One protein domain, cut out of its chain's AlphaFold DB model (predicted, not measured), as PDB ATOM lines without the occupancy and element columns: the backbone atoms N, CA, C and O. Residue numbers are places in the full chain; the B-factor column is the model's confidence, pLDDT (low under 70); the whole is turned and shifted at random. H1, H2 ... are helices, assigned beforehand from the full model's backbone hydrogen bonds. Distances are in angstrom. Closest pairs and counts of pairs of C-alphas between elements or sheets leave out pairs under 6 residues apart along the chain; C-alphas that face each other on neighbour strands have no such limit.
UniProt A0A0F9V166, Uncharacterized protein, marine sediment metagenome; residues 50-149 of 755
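Overview. This is residues 50 to 149 of the 755 residues of an uncharacterized protein of marine sediment metagenome (UniProt A0A0F9V166). Five helices make a compact, crossed cluster, with H3 through the middle and H1 beside it, tilted against it. H2 crosses H1 and H3, H4 packs on H3 away from H1 and H2, and H5 packs on H1. The printed part has 100 residues, in the order H1, H2, H3, H4, H5, with no named strand: all helix. It is compact, with a radius of gyration of the C-alphas of 12.8 A and spans of 34 by 33 by 22 A.

Arrangement. H1, residues 52 to 68, only just touches H2, residues 78 to 90, with 3 pairs of C-alphas within 8 A; the closest are Ile 63 and Ile 85, 7.1 A. H1 touches residues 106 to 114 of H3, residues 100 to 118, the same way at 35.5 degrees, only just a steep tilt; the closest C-alphas are Ile 63 and Thr 110, 6.8 A. Residues 78 to 82 of H2 touch H3 at a steep tilt of 57 degrees, opposite ways; the closest C-alphas are Ser 78 and Lys 111, 5.8 A. H4, residues 124 to 131, touches H3 with closest C-alphas Thr 131 and Arg 108, 6.3 A. H5, residues 135 to 144, touches H1 with closest C-alphas Ile 144 and Lys 61, 6.5 A. H4 is apart from H1 and H2. Every O i to N i+4 pair is within hydrogen-bond range in H1, H2, H3 and H4; in H5, 4 of 6 are.

Along the chain. H1 begins at C-alpha 52, (176.784, 197.629, 188.787), and is 23.9 A long. H2 measures 17.8 A, H3 27.0 A, H4 10.5 A and H5 14.7 A. H5 ends at C-alpha 144, (176.979, 189.507, 175.023).

Size, cuts and confidence. The C-alphas farthest apart, Lys 50 and Lys 74, are 37.1 A apart. The printed part has no cut and no long link. Residues 50, 148 and 149 have pLDDT under 70.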
ATOM      1  N   LYS A  50     177.545 196.415 193.979       54.34
ATOM      2  CA  LYS A  50     177.014 195.060 193.747       54.34
ATOM      3  C   LYS A  50     175.999 195.019 192.593       54.34
ATOM      4  O   LYS A  50     175.975 194.038 191.855       54.34
ATOM      5  N   ASP A  51     175.265 196.109 192.369       73.88
ATOM      6  CA  ASP A  51     174.256 196.220 191.304       73.88
ATOM      7  C   ASP A  51     174.858 196.637 189.956       73.88
ATOM      8  O   ASP A  51     174.273 196.406 188.893       73.88
ATOM      9  N   TRP A  52     176.088 197.163 189.981       83.94
ATOM     10  CA  TRP A  52     176.784 197.629 188.787       83.94
ATOM     11  C   TRP A  52     177.007 196.529 187.748       83.94
ATOM     12  O   TRP A  52     176.886 196.801 186.561       83.94
ATOM     13  N   LYS A  53     177.303 195.283 188.146       83.19
ATOM     14  CA  LYS A  53     177.536 194.199 187.172       83.19
ATOM     15  C   LYS A  53     176.287 193.938 186.322       83.19
ATOM     16  O   LYS A  53     176.370 193.949 185.098       83.19
ATOM     17  N   ASN A  54     175.134 193.779 186.971       82.56
ATOM     18  CA  ASN A  54     173.863 193.513 186.295       82.56
ATOM     19  C   ASN A  54     173.427 194.702 185.432       82.56
ATOM     20  O   ASN A  54     172.971 194.518 184.304       82.56
ATOM     21  N   GLN A  55     173.587 195.924 185.942       85.69
ATOM     22  CA  GLN A  55     173.247 197.131 185.197       85.69
ATOM     23  C   GLN A  55     174.184 197.354 184.004       85.69
ATOM     24  O   GLN A  55     173.716 197.668 182.914       85.69
ATOM     25  N   ARG A  56     175.490 197.122 184.173       88.06
ATOM     26  CA  ARG A  56     176.482 197.172 183.096       88.06
ATOM     27  C   ARG A  56     176.123 196.196 181.983       88.06
ATOM     28  O   ARG A  56     176.130 196.591 180.826       88.06
ATOM     29  N   ASP A  57     175.782 194.954 182.313       87.50
ATOM     30  CA  ASP A  57     175.459 193.940 181.304       87.50
ATOM     31  C   ASP A  57     174.146 194.283 180.561       87.50
ATOM     32  O   ASP A  57     174.055 194.086 179.347       87.50
ATOM     33  N   LYS A  58     173.158 194.891 181.245       88.81
ATOM     34  CA  LYS A  58     171.960 195.477 180.605       88.81
ATOM     35  C   LYS A  58     172.317 196.627 179.656       88.81
ATOM     36  O   LYS A  58     171.824 196.654 178.531       88.81
ATOM     37  N   ILE A  59     173.195 197.537 180.080       86.44
ATOM     38  CA  ILE A  59     173.660 198.665 179.261       86.44
ATOM     39  C   ILE A  59     174.431 198.164 178.032       86.44
ATOM     40  O   ILE A  59     174.160 198.629 176.930       86.44
ATOM     41  N   ILE A  60     175.328 197.179 178.181       86.94
ATOM     42  CA  ILE A  60     176.058 196.574 177.052       86.94
ATOM     43  C   ILE A  60     175.070 195.993 176.032       86.94
ATOM     44  O   ILE A  60     175.179 196.294 174.845       86.94
ATOM     45  N   LYS A  61     174.079 195.209 176.486       87.62
ATOM     46  CA  LYS A  61     173.030 194.653 175.613       87.62
ATOM     47  C   LYS A  61     172.247 195.747 174.890       87.62
ATOM     48  O   LYS A  61     171.993 195.626 173.696       87.62
ATOM     49  N   LYS A  62     171.887 196.824 175.591       89.38
ATOM     50  CA  LYS A  62     171.129 197.931 175.002       89.38
ATOM     51  C   LYS A  62     171.946 198.695 173.962       89.38
ATOM     52  O   LYS A  62     171.448 198.917 172.865       89.38
ATOM     53  N   ILE A  63     173.199 199.032 174.272       86.94
ATOM     54  CA  ILE A  63     174.128 199.677 173.331       86.94
ATOM     55  C   ILE A  63     174.298 198.811 172.085       86.94
ATOM     56  O   ILE A  63     174.222 199.324 170.975       86.94
ATOM     57  N   TYR A  64     174.476 197.501 172.261       86.19
ATOM     58  CA  TYR A  64     174.583 196.571 171.145       86.19
ATOM     59  C   TYR A  64     173.314 196.546 170.280       86.19
ATOM     60  O   TYR A  64     173.414 196.648 169.063       86.19
ATOM     61  N   ASN A  65     172.124 196.500 170.886       88.00
ATOM     62  CA  ASN A  65     170.858 196.541 170.145       88.00
ATOM     63  C   ASN A  65     170.656 197.869 169.401       88.00
ATOM     64  O   ASN A  65     170.237 197.860 168.248       88.00
ATOM     65  N   ILE A  66     170.986 199.004 170.031       88.50
ATOM     66  CA  ILE A  66     170.964 200.318 169.368       88.50
ATOM     67  C   ILE A  66     171.900 200.295 168.158       88.50
ATOM     68  O   ILE A  66     171.524 200.758 167.084       88.50
ATOM     69  N   LEU A  67     173.096 199.729 168.316       84.81
ATOM     70  CA  LEU A  67     174.097 199.648 167.259       84.81
ATOM     71  C   LEU A  67     173.709 198.717 166.112       84.81
ATOM     72  O   LEU A  67     174.018 199.038 164.974       84.81
ATOM     73  N   LEU A  68     173.009 197.614 166.382       82.88
ATOM     74  CA  LEU A  68     172.494 196.723 165.337       82.88
ATOM     75  C   LEU A  68     171.433 197.392 164.454       82.88
ATOM     76  O   LEU A  68     171.344 197.080 163.273       82.88
ATOM     77  N   LEU A  69     170.639 198.301 165.025       87.56
ATOM     78  CA  LEU A  69     169.597 199.047 164.309       87.56
ATOM     79  C   LEU A  69     170.112 200.346 163.675       87.56
ATOM     80  O   LEU A  69     169.374 201.038 162.979       87.56
ATOM     81  N   THR A  70     171.362 200.712 163.950       89.06
ATOM     82  CA  THR A  70     171.963 201.961 163.492       89.06
ATOM     83  C   THR A  70     172.893 201.666 162.319       89.06
ATOM     84  O   THR A  70     173.770 200.815 162.420       89.06
ATOM     85  N   ASP A  71     172.751 202.396 161.213       92.69
ATOM     86  CA  ASP A  71     173.727 202.343 160.121       92.69
ATOM     87  C   ASP A  71     175.034 203.023 160.561       92.69
ATOM     88  O   ASP A  71     175.191 204.245 160.499       92.69
ATOM     89  N   ILE A  72     175.969 202.215 161.062       90.62
ATOM     90  CA  ILE A  72     177.235 202.669 161.655       90.62
ATOM     91  C   ILE A  72     178.108 203.422 160.644       90.62
ATOM     92  O   ILE A  72     178.912 204.268 161.046       90.62
ATOM     93  N   ASN A  73     177.923 203.178 159.344       90.44
ATOM     94  CA  ASN A  73     178.689 203.846 158.295       90.44
ATOM     95  C   ASN A  73     178.335 205.336 158.159       90.44
ATOM     96  O   ASN A  73     179.136 206.094 157.615       90.44
ATOM     97  N   LYS A  74     177.200 205.786 158.716       93.88
ATOM     98  CA  LYS A  74     176.814 207.209 158.739       93.88
ATOM     99  C   LYS A  74     177.655 208.065 159.691       93.88
ATOM    100  O   LYS A  74     177.624 209.288 159.582       93.88
ATOM    101  N   TYR A  75     178.408 207.456 160.608       92.50
ATOM    102  CA  TYR A  75     179.171 208.176 161.630       92.50
ATOM    103  C   TYR A  75     180.657 208.217 161.267       92.50
ATOM    104  O   TYR A  75     181.331 207.181 161.178       92.50
ATOM    105  N   LYS A  76     181.203 209.429 161.130       88.88
ATOM    106  CA  LYS A  76     182.613 209.658 160.774       88.88
ATOM    107  C   LYS A  76     183.553 209.227 161.898       88.88
ATOM    108  O   LYS A  76     184.695 208.844 161.647       88.88
ATOM    109  N   SER A  77     183.074 209.247 163.143       88.31
ATOM    110  CA  SER A  77     183.856 208.868 164.320       88.31
ATOM    111  C   SER A  77     183.035 208.138 165.385       88.31
ATOM    112  O   SER A  77     181.811 208.237 165.446       88.31
ATOM    113  N   SER A  78     183.730 207.459 166.305       83.81
ATOM    114  CA  SER A  78     183.097 206.868 167.490       83.81
ATOM    115  C   SER A  78     182.449 207.909 168.410       83.81
ATOM    116  O   SER A  78     181.584 207.548 169.198       83.81
ATOM    117  N   ASN A  79     182.882 209.175 168.351       86.38
ATOM    118  CA  ASN A  79     182.353 210.245 169.202       86.38
ATOM    119  C   ASN A  79     180.987 210.734 168.705       86.38
ATOM    120  O   ASN A  79     180.096 210.941 169.519       86.38
ATOM    121  N   GLU A  80     180.799 210.854 167.387       89.75
ATOM    122  CA  GLU A  80     179.492 211.190 166.797       89.75
ATOM    123  C   GLU A  80     178.451 210.117 167.131       89.75
ATOM    124  O   GLU A  80     177.350 210.421 167.583       89.75
ATOM    125  N   LEU A  81     178.838 208.847 166.996       87.56
ATOM    126  CA  LEU A  81     178.000 207.715 167.374       87.56
ATOM    127  C   LEU A  81     177.696 207.695 168.878       87.56
ATOM    128  O   LEU A  81     176.583 207.373 169.285       87.56
ATOM    129  N   LEU A  82     178.677 208.048 169.714       87.88
ATOM    130  CA  LEU A  82     178.494 208.116 171.160       87.88
ATOM    131  C   LEU A  82     177.460 209.178 171.553       87.88
ATOM    132  O   LEU A  82     176.662 208.926 172.450       87.88
ATOM    133  N   ILE A  83     177.442 210.333 170.881       89.25
ATOM    134  CA  ILE A  83     176.439 211.383 171.115       89.25
ATOM    135  C   ILE A  83     175.032 210.851 170.815       89.25
ATOM    136  O   ILE A  83     174.127 211.040 171.627       89.25
ATOM    137  N   ASP A  84     174.846 210.147 169.697       90.00
ATOM    138  CA  ASP A  84     173.540 209.589 169.322       90.00
ATOM    139  C   ASP A  84     173.091 208.451 170.255       90.00
ATOM    140  O   ASP A  84     171.945 208.410 170.703       90.00
ATOM    141  N   ILE A  85     174.015 207.565 170.642       87.38
ATOM    142  CA  ILE A  85     173.744 206.518 171.636       87.38
ATOM    143  C   ILE A  85     173.385 207.132 172.987       87.38
ATOM    144  O   ILE A  85     172.439 206.672 173.620       87.38
ATOM    145  N   ASN A  86     174.085 208.181 173.420       86.19
ATOM    146  CA  ASN A  86     173.773 208.856 174.674       86.19
ATOM    147  C   ASN A  86     172.397 209.526 174.625       86.19
ATOM    148  O   ASN A  86     171.662 209.420 175.599       86.19
ATOM    149  N   LYS A  87     171.996 210.126 173.493       89.88
ATOM    150  CA  LYS A  87     170.626 210.637 173.308       89.88
ATOM    151  C   LYS A  87     169.584 209.519 173.439       89.88
ATOM    152  O   LYS A  87     168.637 209.653 174.207       89.88
ATOM    153  N   LYS A  88     169.796 208.385 172.763       89.50
ATOM    154  CA  LYS A  88     168.890 207.222 172.818       89.50
ATOM    155  C   LYS A  88     168.822 206.584 174.213       89.50
ATOM    156  O   LYS A  88     167.753 206.155 174.627       89.50
ATOM    157  N   LEU A  89     169.935 206.538 174.948       85.88
ATOM    158  CA  LEU A  89     169.979 206.028 176.326       85.88
ATOM    159  C   LEU A  89     169.408 207.022 177.355       85.88
ATOM    160  O   LEU A  89     168.852 206.584 178.364       85.88
ATOM    161  N   ASN A  90     169.536 208.332 177.113       84.94
ATOM    162  CA  ASN A  90     168.956 209.386 177.953       84.94
ATOM    163  C   ASN A  90     167.430 209.385 177.895       84.94
ATOM    164  O   ASN A  90     166.805 209.484 178.942       84.94
ATOM    165  N   ASN A  91     166.834 209.170 176.717       84.12
ATOM    166  CA  ASN A  91     165.374 209.071 176.571       84.12
ATOM    167  C   ASN A  91     164.748 207.938 177.411       84.12
ATOM    168  O   ASN A  91     163.542 207.921 177.629       84.12
ATOM    169  N   GLU A  92     165.559 206.991 177.890       80.50
ATOM    170  CA  GLU A  92     165.138 205.875 178.739       80.50
ATOM    171  C   GLU A  92     165.607 206.020 180.210       80.50
ATOM    172  O   GLU A  92     165.563 205.049 180.967       80.50
ATOM    173  N   ASN A  93     166.093 207.200 180.631       83.12
ATOM    174  CA  ASN A  93     166.635 207.497 181.972       83.12
ATOM    175  C   ASN A  93     167.743 206.534 182.459       83.12
ATOM    176  O   ASN A  93     167.935 206.334 183.665       83.12
ATOM    177  N   TYR A  94     168.505 205.913 181.547       80.56
ATOM    178  CA  TYR A  94     169.571 204.975 181.931       80.56
ATOM    179  C   TYR A  94     170.841 205.671 182.423       80.56
ATOM    180  O   TYR A  94     171.510 205.140 183.312       80.56
ATOM    181  N   LEU A  95     171.196 206.818 181.837       83.06
ATOM    182  CA  LEU A  95     172.467 207.496 182.119       83.06
ATOM    183  C   LEU A  95     172.399 208.401 183.353       83.06
ATOM    184  O   LEU A  95     173.403 208.520 184.047       83.06
ATOM    185  N   GLU A  96     171.227 208.950 183.680       84.38
ATOM    186  CA  GLU A  96     171.021 209.833 184.844       84.38
ATOM    187  C   GLU A  96     171.339 209.152 186.182       84.38
ATOM    188  O   GLU A  96     171.670 209.802 187.169       84.38
ATOM    189  N   LYS A  97     171.273 207.817 186.219       84.88
ATOM    190  CA  LYS A  97     171.560 207.024 187.420       84.88
ATOM    191  C   LYS A  97     173.028 206.590 187.519       84.88
ATOM    192  O   LYS A  97     173.380 205.859 188.441       84.88
ATOM    193  N   LEU A  98     173.882 206.958 186.562       84.25
ATOM    194  CA  LEU A  98     175.278 206.523 186.521       84.25
ATOM    195  C   LEU A  98     176.218 207.568 187.118       84.25
ATOM    196  O   LEU A  98     176.168 208.747 186.791       84.25
ATOM    197  N   THR A  99     177.170 207.105 187.923       87.50
ATOM    198  CA  THR A  99     178.307 207.927 188.355       87.50
ATOM    199  C   THR A  99     179.216 208.283 187.173       87.50
ATOM    200  O   THR A  99     179.315 207.536 186.194       87.50
ATOM    201  N   GLU A 100     180.002 209.353 187.295       85.25
ATOM    202  CA  GLU A 100     180.977 209.771 186.272       85.25
ATOM    203  C   GLU A 100     181.946 208.636 185.867       85.25
ATOM    204  O   GLU A 100     182.294 208.449 184.696       85.25
ATOM    205  N   LYS A 101     182.353 207.802 186.833       82.06
ATOM    206  CA  LYS A 101     183.213 206.635 186.589       82.06
ATOM    207  C   LYS A 101     182.505 205.559 185.761       82.06
ATOM    208  O   LYS A 101     183.143 204.919 184.924       82.06
ATOM    209  N   GLN A 102     181.211 205.351 185.989       87.75
ATOM    210  CA  GLN A 102     180.386 204.410 185.230       87.75
ATOM    211  C   GLN A 102     180.128 204.924 183.808       87.75
ATOM    212  O   GLN A 102     180.288 204.155 182.863       87.75
ATOM    213  N   LEU A 103     179.873 206.225 183.631       88.75
ATOM    214  CA  LEU A 103     179.767 206.869 182.312       88.75
ATOM    215  C   LEU A 103     181.054 206.712 181.488       88.75
ATOM    216  O   LEU A 103     181.013 206.332 180.319       88.75
ATOM    217  N   LYS A 104     182.228 206.880 182.114       88.62
ATOM    218  CA  LYS A 104     183.526 206.608 181.465       88.62
ATOM    219  C   LYS A 104     183.657 205.156 180.983       88.62
ATOM    220  O   LYS A 104     184.288 204.912 179.955       88.62
ATOM    221  N   ILE A 105     183.080 204.189 181.702       85.69
ATOM    222  CA  ILE A 105     183.063 202.775 181.289       85.69
ATOM    223  C   ILE A 105     182.103 202.567 180.114       85.69
ATOM    224  O   ILE A 105     182.482 201.900 179.152       85.69
ATOM    225  N   VAL A 106     180.915 203.176 180.151       87.88
ATOM    226  CA  VAL A 106     179.940 203.150 179.050       87.88
ATOM    227  C   VAL A 106     180.552 203.701 177.761       87.88
ATOM    228  O   VAL A 106     180.538 203.013 176.745       87.88
ATOM    229  N   ASN A 107     181.227 204.852 177.820       88.94
ATOM    230  CA  ASN A 107     181.903 205.442 176.658       88.94
ATOM    231  C   ASN A 107     182.965 204.504 176.055       88.94
ATOM    232  O   ASN A 107     183.099 204.398 174.833       88.94
ATOM    233  N   ARG A 108     183.718 203.786 176.902       91.00
ATOM    234  CA  ARG A 108     184.703 202.791 176.444       91.00
ATOM    235  C   ARG A 108     184.035 201.587 175.789       91.00
ATOM    236  O   ARG A 108     184.508 201.157 174.744       91.00
ATOM    237  N   ILE A 109     182.953 201.073 176.374       89.56
ATOM    238  CA  ILE A 109     182.155 199.973 175.811       89.56
ATOM    239  C   ILE A 109     181.626 200.367 174.430       89.56
ATOM    240  O   ILE A 109     181.837 199.628 173.473       89.56
ATOM    241  N   THR A 110     181.022 201.548 174.297       88.50
ATOM    242  CA  THR A 110     180.513 202.057 173.016       88.50
ATOM    243  C   THR A 110     181.612 202.126 171.960       88.50
ATOM    244  O   THR A 110     181.431 201.651 170.841       88.50
ATOM    245  N   LYS A 111     182.794 202.642 172.325       91.75
ATOM    246  CA  LYS A 111     183.947 202.701 171.418       91.75
ATOM    247  C   LYS A 111     184.441 201.309 171.011       91.75
ATOM    248  O   LYS A 111     184.785 201.111 169.851       91.75
ATOM    249  N   ILE A 112     184.473 200.356 171.945       91.12
ATOM    250  CA  ILE A 112     184.838 198.959 171.672       91.12
ATOM    251  C   ILE A 112     183.865 198.349 170.661       91.12
ATOM    252  O   ILE A 112     184.310 197.827 169.643       91.12
ATOM    253  N   ILE A 113     182.555 198.449 170.905       88.38
ATOM    254  CA  ILE A 113     181.543 197.847 170.029       88.38
ATOM    255  C   ILE A 113     181.557 198.521 168.648       88.38
ATOM    256  O   ILE A 113     181.516 197.818 167.643       88.38
ATOM    257  N   TYR A 114     181.720 199.849 168.571       89.88
ATOM    258  CA  TYR A 114     181.896 200.560 167.295       89.88
ATOM    259  C   TYR A 114     183.067 200.008 166.477       89.88
ATOM    260  O   TYR A 114     182.913 199.725 165.292       89.88
ATOM    261  N   LEU A 115     184.235 199.838 167.104       91.69
ATOM    262  CA  LEU A 115     185.425 199.334 166.419       91.69
ATOM    263  C   LEU A 115     185.243 197.890 165.935       91.69
ATOM    264  O   LEU A 115     185.678 197.577 164.834       91.69
ATOM    265  N   ILE A 116     184.569 197.046 166.722       89.31
ATOM    266  CA  ILE A 116     184.244 195.660 166.344       89.31
ATOM    267  C   ILE A 116     183.294 195.619 165.145       89.31
ATOM    268  O   ILE A 116     183.467 194.803 164.245       89.31
ATOM    269  N   LEU A 117     182.278 196.484 165.133       87.00
ATOM    270  CA  LEU A 117     181.291 196.514 164.055       87.00
ATOM    271  C   LEU A 117     181.860 197.130 162.769       87.00
ATOM    272  O   LEU A 117     181.493 196.687 161.683       87.00
ATOM    273  N   LYS A 118     182.780 198.095 162.884       89.56
ATOM    274  CA  LYS A 118     183.464 198.728 161.745       89.56
ATOM    275  C   LYS A 118     184.543 197.839 161.119       89.56
ATOM    276  O   LYS A 118     184.744 197.889 159.912       89.56
ATOM    277  N   ASP A 119     185.234 197.040 161.928       90.81
ATOM    278  CA  ASP A 119     186.274 196.110 161.486       90.81
ATOM    279  C   ASP A 119     186.076 194.756 162.180       90.81
ATOM    280  O   ASP A 119     186.570 194.521 163.286       90.81
ATOM    281  N   LYS A 120     185.361 193.842 161.509       86.62
ATOM    282  CA  LYS A 120     185.093 192.486 162.022       86.62
ATOM    283  C   LYS A 120     186.372 191.677 162.285       86.62
ATOM    284  O   LYS A 120     186.317 190.703 163.032       86.62
ATOM    285  N   ASN A 121     187.504 192.083 161.704       86.81
ATOM    286  CA  ASN A 121     188.798 191.416 161.824       86.81
ATOM    287  C   ASN A 121     189.760 192.143 162.781       86.81
ATOM    288  O   ASN A 121     190.944 191.799 162.844       86.81
ATOM    289  N   ILE A 122     189.285 193.132 163.550       89.56
ATOM    290  CA  ILE A 122     190.132 193.868 164.487       89.56
ATOM    291  C   ILE A 122     190.742 192.929 165.542       89.56
ATOM    292  O   ILE A 122     190.048 192.223 166.275       89.56
ATOM    293  N   SER A 123     192.073 192.929 165.651       88.69
ATOM    294  CA  SER A 123     192.760 192.114 166.655       88.69
ATOM    295  C   SER A 123     192.504 192.636 168.073       88.69
ATOM    296  O   SER A 123     192.387 193.844 168.302       88.69
ATOM    297  N   ILE A 124     192.480 191.735 169.063       81.88
ATOM    298  CA  ILE A 124     192.252 192.108 170.470       81.88
ATOM    299  C   ILE A 124     193.317 193.099 170.963       81.88
ATOM    300  O   ILE A 124     192.994 194.047 171.675       81.88
ATOM    301  N   SER A 125     194.579 192.928 170.558       76.19
ATOM    302  CA  SER A 125     195.672 193.835 170.929       76.19
ATOM    303  C   SER A 125     195.465 195.245 170.369       76.19
ATOM    304  O   SER A 125     195.596 196.228 171.104       76.19
ATOM    305  N   LYS A 126     195.058 195.357 169.096       86.06
ATOM    306  CA  LYS A 126     194.712 196.636 168.462       86.06
ATOM    307  C   LYS A 126     193.522 197.275 169.174       86.06
ATOM    308  O   LYS A 126     193.572 198.454 169.517       86.06
ATOM    309  N   LEU A 127     192.506 196.485 169.501       87.75
ATOM    310  CA  LEU A 127     191.318 196.945 170.209       87.75
ATOM    311  C   LEU A 127     191.634 197.450 171.632       87.75
ATOM    312  O   LEU A 127     191.161 198.522 172.018       87.75
ATOM    313  N   ILE A 128     192.502 196.758 172.378       83.06
ATOM    314  CA  ILE A 128     193.020 197.198 173.685       83.06
ATOM    315  C   ILE A 128     193.773 198.522 173.561       83.06
ATOM    316  O   ILE A 128     193.502 199.448 174.328       83.06
ATOM    317  N   SER A 129     194.665 198.640 172.574       83.81
ATOM    318  CA  SER A 129     195.468 199.851 172.370       83.81
ATOM    319  C   SER A 129     194.608 201.081 172.037       83.81
ATOM    320  O   SER A 129     194.776 202.138 172.645       83.81
ATOM    321  N   LEU A 130     193.614 200.933 171.151       82.50
ATOM    322  CA  LEU A 130     192.755 202.027 170.680       82.50
ATOM    323  C   LEU A 130     191.737 202.500 171.729       82.50
ATOM    324  O   LEU A 130     191.265 203.645 171.691       82.50
ATOM    325  N   THR A 131     191.372 201.617 172.659       85.50
ATOM    326  CA  THR A 131     190.341 201.877 173.677       85.50
ATOM    327  C   THR A 131     190.927 202.106 175.068       85.50
ATOM    328  O   THR A 131     190.204 202.552 175.963       85.50
ATOM    329  N   LYS A 132     192.234 201.850 175.250       86.00
ATOM    330  CA  LYS A 132     192.937 201.862 176.542       86.00
ATOM    331  C   LYS A 132     192.192 201.024 177.595       86.00
ATOM    332  O   LYS A 132     192.007 201.460 178.733       86.00
ATOM    333  N   THR A 133     191.698 199.849 177.190       85.31
ATOM    334  CA  THR A 133     190.892 198.949 178.034       85.31
ATOM    335  C   THR A 133     191.681 197.729 178.516       85.31
ATOM    336  O   THR A 133     192.780 197.464 178.048       85.31
ATOM    337  N   SER A 134     191.124 196.973 179.463       82.69
ATOM    338  CA  SER A 134     191.692 195.702 179.937       82.69
ATOM    339  C   SER A 134     190.915 194.507 179.380       82.69
ATOM    340  O   SER A 134     189.723 194.630 179.090       82.69
ATOM    341  N   TYR A 135     191.550 193.331 179.330       77.44
ATOM    342  CA  TYR A 135     190.889 192.067 178.973       77.44
ATOM    343  C   TYR A 135     189.622 191.803 179.803       77.44
ATOM    344  O   TYR A 135     188.603 191.394 179.259       77.44
ATOM    345  N   THR A 136     189.624 192.154 181.094       78.31
ATOM    346  CA  THR A 136     188.462 191.947 181.978       78.31
ATOM    347  C   THR A 136     187.204 192.726 181.580       78.31
ATOM    348  O   THR A 136     186.104 192.337 181.971       78.31
ATOM    349  N   LEU A 137     187.336 193.826 180.824       78.75
ATOM    350  CA  LEU A 137     186.182 194.556 180.286       78.75
ATOM    351  C   LEU A 137     185.714 193.978 178.941       78.75
ATOM    352  O   LEU A 137     184.567 194.196 178.567       78.75
ATOM    353  N   LEU A 138     186.579 193.253 178.227       84.12
ATOM    354  CA  LEU A 138     186.280 192.679 176.916       84.12
ATOM    355  C   LEU A 138     185.480 191.381 177.006       84.12
ATOM    356  O   LEU A 138     184.592 191.178 176.183       84.12
ATOM    357  N   ASP A 139     185.736 190.548 178.015       79.94
ATOM    358  CA  ASP A 139     185.051 189.257 178.162       79.94
ATOM    359  C   ASP A 139     183.512 189.380 178.192       79.94
ATOM    360  O   ASP A 139     182.862 188.716 177.382       79.94
ATOM    361  N   PRO A 140     182.897 190.266 179.011       79.75
ATOM    362  CA  PRO A 140     181.440 190.416 179.031       79.75
ATOM    363  C   PRO A 140     180.893 190.967 177.711       79.75
ATOM    364  O   PRO A 140     179.775 190.645 177.321       79.75
ATOM    365  N   ILE A 141     181.672 191.806 177.019       85.00
ATOM    366  CA  ILE A 141     181.274 192.381 175.733       85.00
ATOM    367  C   ILE A 141     181.209 191.271 174.687       85.00
ATOM    368  O   ILE A 141     180.167 191.121 174.058       85.00
ATOM    369  N   PHE A 142     182.265 190.460 174.547       85.75
ATOM    370  CA  PHE A 142     182.311 189.353 173.587       85.75
ATOM    371  C   PHE A 142     181.243 188.290 173.849       85.75
ATOM    372  O   PHE A 142     180.630 187.794 172.901       85.75
ATOM    373  N   GLU A 143     180.987 187.980 175.122       82.19
ATOM    374  CA  GLU A 143     179.920 187.067 175.532       82.19
ATOM    375  C   GLU A 143     178.537 187.593 175.119       82.19
ATOM    376  O   GLU A 143     177.742 186.858 174.530       82.19
ATOM    377  N   ILE A 144     178.266 188.882 175.350       79.50
ATOM    378  CA  ILE A 144     176.979 189.507 175.023       79.50
ATOM    379  C   ILE A 144     176.760 189.620 173.509       79.50
ATOM    380  O   ILE A 144     175.659 189.341 173.036       79.50
ATOM    381  N   ILE A 145     177.791 189.989 172.743       81.62
ATOM    382  CA  ILE A 145     177.691 190.166 171.283       81.62
ATOM    383  C   ILE A 145     177.859 188.855 170.498       81.62
ATOM    384  O   ILE A 145     177.829 188.866 169.271       81.62
ATOM    385  N   LYS A 146     178.033 187.719 171.192       84.69
ATOM    386  CA  LYS A 146     178.180 186.369 170.617       84.69
ATOM    387  C   LYS A 146     179.300 186.234 169.571       84.69
ATOM    388  O   LYS A 146     179.233 185.368 168.698       84.69
ATOM    389  N   ILE A 147     180.360 187.039 169.662       79.88
ATOM    390  CA  ILE A 147     181.520 186.914 168.768       79.88
ATOM    391  C   ILE A 147     182.454 185.826 169.304       79.88
ATOM    392  O   ILE A 147     182.993 185.925 170.408       79.88
ATOM    393  N   LYS A 148     182.666 184.769 168.508       64.19
ATOM    394  CA  LYS A 148     183.661 183.730 168.806       64.19
ATOM    395  C   LYS A 148     185.066 184.325 168.674       64.19
ATOM    396  O   LYS A 148     185.504 184.643 167.575       64.19
ATOM    397  N   LEU A 149     185.787 184.441 169.790       57.25
ATOM    398  CA  LEU A 149     187.212 184.787 169.785       57.25
ATOM    399  C   LEU A 149     188.022 183.773 168.945       57.25
ATOM    400  O   LEU A 149     187.782 182.569 169.101       57.25
TER     401      LEU A 149